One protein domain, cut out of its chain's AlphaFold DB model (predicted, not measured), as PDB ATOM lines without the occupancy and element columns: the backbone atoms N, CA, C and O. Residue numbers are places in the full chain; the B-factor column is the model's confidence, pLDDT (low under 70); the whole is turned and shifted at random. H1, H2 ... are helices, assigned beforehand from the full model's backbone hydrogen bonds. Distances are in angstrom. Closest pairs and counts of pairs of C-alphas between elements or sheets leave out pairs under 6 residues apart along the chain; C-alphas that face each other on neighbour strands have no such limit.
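This is residues 104 to 149 of the 149 residues of the protein "RNase H type-1 domain-containing protein" of Oryza glaberrima (UniProt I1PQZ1). Two helices of equal length, H1 and then H2, run opposite ways nearly side by side, slid along each other and joined by a wide, loose loop. Residues 118 to 124, of which 118 belongs to H1, and residues 127 to 132 stick out from this helical hairpin. The printed part has 46 residues, with under half in named elements, no named strand, and the class all helix. It is loose, with a radius of gyration of the C-alphas of 11.9 A, and flat, spanning 36 by 23 by 12 A.

H1 covers residues 108 to 118, 15.1 A long, beginning at C-alpha 108 (188.165, 294.326, 285.683). H2 covers residues 134 to 144, 15.2 A long, ending at C-alpha 144 (188.766, 287.514, 274.644).

H1 and H2 touch, their closest C-alphas being those of Ala 109 and Val 136, 5.4 A apart. Their tilt is shallow, 18 degrees, opposite ways. In both, every O i to N i+4 pair is within hydrogen-bond range.

The two C-alphas farthest apart, of Pro 122 and Gly 146, are 36.8 A apart. The 15-residue link is long. The printed part has no cut. Residues 146 to 149 have pLDDT under 70.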
ATOM      1  N   ARG A 104     182.912 291.378 289.883       87.62
ATOM      2  CA  ARG A 104     184.038 292.303 289.669       87.62
ATOM      3  C   ARG A 104     185.146 291.699 288.808       87.62
ATOM      4  O   ARG A 104     185.836 292.415 288.090       87.62
ATOM      5  N   GLU A 105     185.294 290.380 288.847       87.69
ATOM      6  CA  GLU A 105     186.214 289.602 288.019       87.69
ATOM      7  C   GLU A 105     185.898 289.729 286.523       87.69
ATOM      8  O   GLU A 105     186.817 289.691 285.710       87.69
ATOM      9  N   CYS A 106     184.627 289.939 286.171       85.81
ATOM     10  CA  CYS A 106     184.167 290.202 284.808       85.81
ATOM     11  C   CYS A 106     184.195 291.699 284.456       85.81
ATOM     12  O   CYS A 106     184.127 292.048 283.285       85.81
ATOM     13  N   ASN A 107     184.324 292.587 285.452       89.25
ATOM     14  CA  ASN A 107     184.331 294.043 285.275       89.25
ATOM     15  C   ASN A 107     185.721 294.677 285.485       89.25
ATOM     16  O   ASN A 107     185.852 295.861 285.809       89.25
ATOM     17  N   ARG A 108     186.798 293.892 285.341       90.75
ATOM     18  CA  ARG A 108     188.165 294.326 285.683       90.75
ATOM     19  C   ARG A 108     188.626 295.533 284.876       90.75
ATOM     20  O   ARG A 108     189.289 296.405 285.430       90.75
ATOM     21  N   ALA A 109     188.273 295.603 283.593       90.75
ATOM     22  CA  ALA A 109     188.640 296.725 282.736       90.75
ATOM     23  C   ALA A 109     188.037 298.049 283.238       90.75
ATOM     24  O   ALA A 109     188.770 299.023 283.417       90.75
ATOM     25  N   ALA A 110     186.732 298.075 283.538       90.50
ATOM     26  CA  ALA A 110     186.074 299.254 284.104       90.50
ATOM     27  C   ALA A 110     186.640 299.601 285.486       90.50
ATOM     28  O   ALA A 110     186.874 300.768 285.791       90.50
ATOM     29  N   HIS A 111     186.944 298.584 286.295       89.75
ATOM     30  CA  HIS A 111     187.538 298.778 287.607       89.75
ATOM     31  C   HIS A 111     188.933 299.432 287.546       89.75
ATOM     32  O   HIS A 111     189.229 300.348 288.318       89.75
ATOM     33  N   GLU A 112     189.801 299.011 286.620       91.00
ATOM     34  CA  GLU A 112     191.103 299.661 286.415       91.00
ATOM     35  C   GLU A 112     190.954 301.079 285.845       91.00
ATOM     36  O   GLU A 112     191.674 301.985 286.267       91.00
ATOM     37  N   LEU A 113     189.977 301.320 284.964       89.50
ATOM     38  CA  LEU A 113     189.654 302.674 284.499       89.50
ATOM     39  C   LEU A 113     189.200 303.583 285.652       89.50
ATOM     40  O   LEU A 113     189.647 304.728 285.734       89.50
ATOM     41  N   ALA A 114     188.384 303.073 286.577       88.19
ATOM     42  CA  ALA A 114     187.962 303.808 287.766       88.19
ATOM     43  C   ALA A 114     189.153 304.152 288.679       88.19
ATOM     44  O   ALA A 114     189.253 305.283 289.152       88.19
ATOM     45  N   LYS A 115     190.108 303.227 288.870       88.56
ATOM     46  CA  LYS A 115     191.358 303.501 289.608       88.56
ATOM     47  C   LYS A 115     192.204 304.581 288.943       88.56
ATOM     48  O   LYS A 115     192.704 305.468 289.634       88.56
ATOM     49  N   ILE A 116     192.365 304.515 287.619       88.38
ATOM     50  CA  ILE A 116     193.074 305.551 286.861       88.38
ATOM     51  C   ILE A 116     192.374 306.892 287.090       88.38
ATOM     52  O   ILE A 116     193.037 307.842 287.494       88.38
ATOM     53  N   GLY A 117     191.049 306.948 286.935       86.12
ATOM     54  CA  GLY A 117     190.235 308.140 287.185       86.12
ATOM     55  C   GLY A 117     190.396 308.708 288.597       86.12
ATOM     56  O   GLY A 117     190.608 309.909 288.753       86.12
ATOM     57  N   ALA A 118     190.384 307.851 289.619       84.69
ATOM     58  CA  ALA A 118     190.563 308.238 291.019       84.69
ATOM     59  C   ALA A 118     191.953 308.827 291.318       84.69
ATOM     60  O   ALA A 118     192.110 309.581 292.276       84.69
ATOM     61  N   SER A 119     192.964 308.500 290.506       85.81
ATOM     62  CA  SER A 119     194.313 309.067 290.619       85.81
ATOM     63  C   SER A 119     194.472 310.433 289.937       85.81
ATOM     64  O   SER A 119     195.510 311.082 290.090       85.81
ATOM     65  N   LEU A 120     193.465 310.884 289.181       81.81
ATOM     66  CA  LEU A 120     193.511 312.161 288.478       81.81
ATOM     67  C   LEU A 120     193.184 313.335 289.406       81.81
ATOM     68  O   LEU A 120     192.528 313.200 290.436       81.81
ATOM     69  N   GLY A 121     193.609 314.535 289.003       79.00
ATOM     70  CA  GLY A 121     193.225 315.762 289.698       79.00
ATOM     71  C   GLY A 121     191.708 316.014 289.632       79.00
ATOM     72  O   GLY A 121     191.048 315.542 288.700       79.00
ATOM     73  N   PRO A 122     191.140 316.809 290.558       75.06
ATOM     74  CA  PRO A 122     189.712 317.112 290.566       75.06
ATOM     75  C   PRO A 122     189.220 317.605 289.202       75.06
ATOM     76  O   PRO A 122     189.855 318.459 288.585       75.06
ATOM     77  N   ARG A 123     188.056 317.108 288.759       70.75
ATOM     78  CA  ARG A 123     187.404 317.475 287.481       70.75
ATOM     79  C   ARG A 123     188.172 317.062 286.218       70.75
ATOM     80  O   ARG A 123     187.830 317.520 285.130       70.75
ATOM     81  N   SER A 124     189.185 316.211 286.346       77.81
ATOM     82  CA  SER A 124     189.872 315.624 285.197       77.81
ATOM     83  C   SER A 124     189.075 314.439 284.662       77.81
ATOM     84  O   SER A 124     188.567 313.630 285.434       77.81
ATOM     85  N   GLN A 125     188.996 314.320 283.341       81.19
ATOM     86  CA  GLN A 125     188.411 313.172 282.657       81.19
ATOM     87  C   GLN A 125     189.217 312.873 281.398       81.19
ATOM     88  O   GLN A 125     189.742 313.790 280.763       81.19
ATOM     89  N   PHE A 126     189.279 311.600 281.027       84.25
ATOM     90  CA  PHE A 126     189.857 311.153 279.768       84.25
ATOM     91  C   PHE A 126     188.865 310.237 279.067       84.25
ATOM     92  O   PHE A 126     188.227 309.398 279.699       84.25
ATOM     93  N   VAL A 127     188.746 310.421 277.756       86.25
ATOM     94  CA  VAL A 127     187.964 309.558 276.875       86.25
ATOM     95  C   VAL A 127     188.926 309.026 275.828       86.25
ATOM     96  O   VAL A 127     189.574 309.802 275.126       86.25
ATOM     97  N   TRP A 128     189.032 307.705 275.745       87.50
ATOM     98  CA  TRP A 128     189.879 307.022 274.774       87.50
ATOM     99  C   TRP A 128     188.990 306.435 273.681       87.50
ATOM    100  O   TRP A 128     188.216 305.520 273.945       87.50
ATOM    101  N   LEU A 129     189.089 306.976 272.466       84.31
ATOM    102  CA  LEU A 129     188.496 306.369 271.264       84.31
ATOM    103  C   LEU A 129     189.502 305.448 270.558       84.31
ATOM    104  O   LEU A 129     189.122 304.455 269.947       84.31
ATOM    105  N   GLU A 130     190.789 305.769 270.689       84.88
ATOM    106  CA  GLU A 130     191.936 305.005 270.204       84.88
ATOM    107  C   GLU A 130     193.072 305.111 271.240       84.88
ATOM    108  O   GLU A 130     193.088 306.038 272.053       84.88
ATOM    109  N   GLY A 131     194.033 304.181 271.215       83.62
ATOM    110  CA  GLY A 131     195.220 304.242 272.082       83.62
ATOM    111  C   GLY A 131     194.913 304.065 273.574       83.62
ATOM    112  O   GLY A 131     195.239 304.928 274.389       83.62
ATOM    113  N   PHE A 132     194.262 302.955 273.928       86.81
ATOM    114  CA  PHE A 132     193.862 302.645 275.304       86.81
ATOM    115  C   PHE A 132     195.067 302.352 276.220       86.81
ATOM    116  O   PHE A 132     196.100 301.885 275.734       86.81
ATOM    117  N   PRO A 133     194.949 302.565 277.548       89.56
ATOM    118  CA  PRO A 133     195.990 302.179 278.499       89.56
ATOM    119  C   PRO A 133     196.335 300.685 278.409       89.56
ATOM    120  O   PRO A 133     195.432 299.847 278.389       89.56
ATOM    121  N   ASP A 134     197.628 300.343 278.449       91.12
ATOM    122  CA  ASP A 134     198.111 298.956 278.297       91.12
ATOM    123  C   ASP A 134     197.432 297.972 279.258       91.12
ATOM    124  O   ASP A 134     197.113 296.845 278.885       91.12
ATOM    125  N   VAL A 135     197.166 298.404 280.495       88.88
ATOM    126  CA  VAL A 135     196.460 297.590 281.494       88.88
ATOM    127  C   VAL A 135     195.067 297.170 281.013       88.88
ATOM    128  O   VAL A 135     194.689 296.016 281.184       88.88
ATOM    129  N   VAL A 136     194.334 298.067 280.350       89.62
ATOM    130  CA  VAL A 136     192.999 297.787 279.810       89.62
ATOM    131  C   VAL A 136     193.109 296.880 278.588       89.62
ATOM    132  O   VAL A 136     192.396 295.884 278.514       89.62
ATOM    133  N   CYS A 137     194.048 297.161 277.676       89.88
ATOM    134  CA  CYS A 137     194.313 296.310 276.510       89.88
ATOM    135  C   CYS A 137     194.596 294.858 276.913       89.88
ATOM    136  O   CYS A 137     194.026 293.931 276.340       89.88
ATOM    137  N   ASN A 138     195.442 294.658 277.926       89.56
ATOM    138  CA  ASN A 138     195.815 293.331 278.406       89.56
ATOM    139  C   ASN A 138     194.634 292.587 279.044       89.56
ATOM    140  O   ASN A 138     194.482 291.384 278.825       89.56
ATOM    141  N   LEU A 139     193.790 293.287 279.808       89.44
ATOM    142  CA  LEU A 139     192.586 292.703 280.406       89.44
ATOM    143  C   LEU A 139     191.590 292.260 279.332       89.44
ATOM    144  O   LEU A 139     191.210 291.095 279.302       89.44
ATOM    145  N   VAL A 140     191.261 293.147 278.391       86.12
ATOM    146  CA  VAL A 140     190.328 292.840 277.295       86.12
ATOM    147  C   VAL A 140     190.854 291.701 276.410       86.12
ATOM    148  O   VAL A 140     190.088 290.834 275.982       86.12
ATOM    149  N   ALA A 141     192.167 291.658 276.155       87.19
ATOM    150  CA  ALA A 141     192.794 290.563 275.416       87.19
ATOM    151  C   ALA A 141     192.700 289.221 276.162       87.19
ATOM    152  O   ALA A 141     192.469 288.189 275.531       87.19
ATOM    153  N   SER A 142     192.844 289.236 277.491       84.00
ATOM    154  CA  SER A 142     192.743 288.036 278.333       84.00
ATOM    155  C   SER A 142     191.311 287.490 278.362       84.00
ATOM    156  O   SER A 142     191.113 286.289 278.173       84.00
ATOM    157  N   ASP A 143     190.319 288.377 278.489       80.00
ATOM    158  CA  ASP A 143     188.894 288.025 278.460       80.00
ATOM    159  C   ASP A 143     188.497 287.424 277.102       80.00
ATOM    160  O   ASP A 143     187.820 286.396 277.030       80.00
ATOM    161  N   SER A 144     189.002 288.007 276.009       75.88
ATOM    162  CA  SER A 144     188.766 287.514 274.644       75.88
ATOM    163  C   SER A 144     189.381 286.132 274.392       75.88
ATOM    164  O   SER A 144     188.879 285.368 273.569       75.88
ATOM    165  N   ALA A 145     190.470 285.797 275.090       74.00
ATOM    166  CA  ALA A 145     191.138 284.505 274.980       74.00
ATOM    167  C   ALA A 145     190.441 283.388 275.782       74.00
ATOM    168  O   ALA A 145     190.869 282.234 275.705       74.00
ATOM    169  N   GLY A 146     189.389 283.706 276.550       61.41
ATOM    170  CA  GLY A 146     188.680 282.746 277.401       61.41
ATOM    171  C   GLY A 146     189.567 282.129 278.485       61.41
ATOM    172  O   GLY A 146     189.278 281.032 278.968       61.41
ATOM    173  N   GLN A 147     190.674 282.790 278.838       51.09
ATOM    174  CA  GLN A 147     191.541 282.318 279.907       51.09
ATOM    175  C   GLN A 147     190.865 282.613 281.252       51.09
ATOM    176  O   GLN A 147     190.461 283.753 281.481       51.09
ATOM    177  N   PRO A 148     190.712 281.617 282.144       48.25
ATOM    178  CA  PRO A 148     190.249 281.896 283.492       48.25
ATOM    179  C   PRO A 148     191.280 282.788 284.196       48.25
ATOM    180  O   PRO A 148     192.486 282.568 284.058       48.25
ATOM    181  N   ALA A 149     190.765 283.804 284.892       51.53
ATOM    182  CA  ALA A 149     191.531 284.774 285.671       51.53
ATOM    183  C   ALA A 149     192.431 284.122 286.731       51.53
ATOM    184  O   ALA A 149     192.022 283.088 287.313       51.53
TER     185      ALA A 149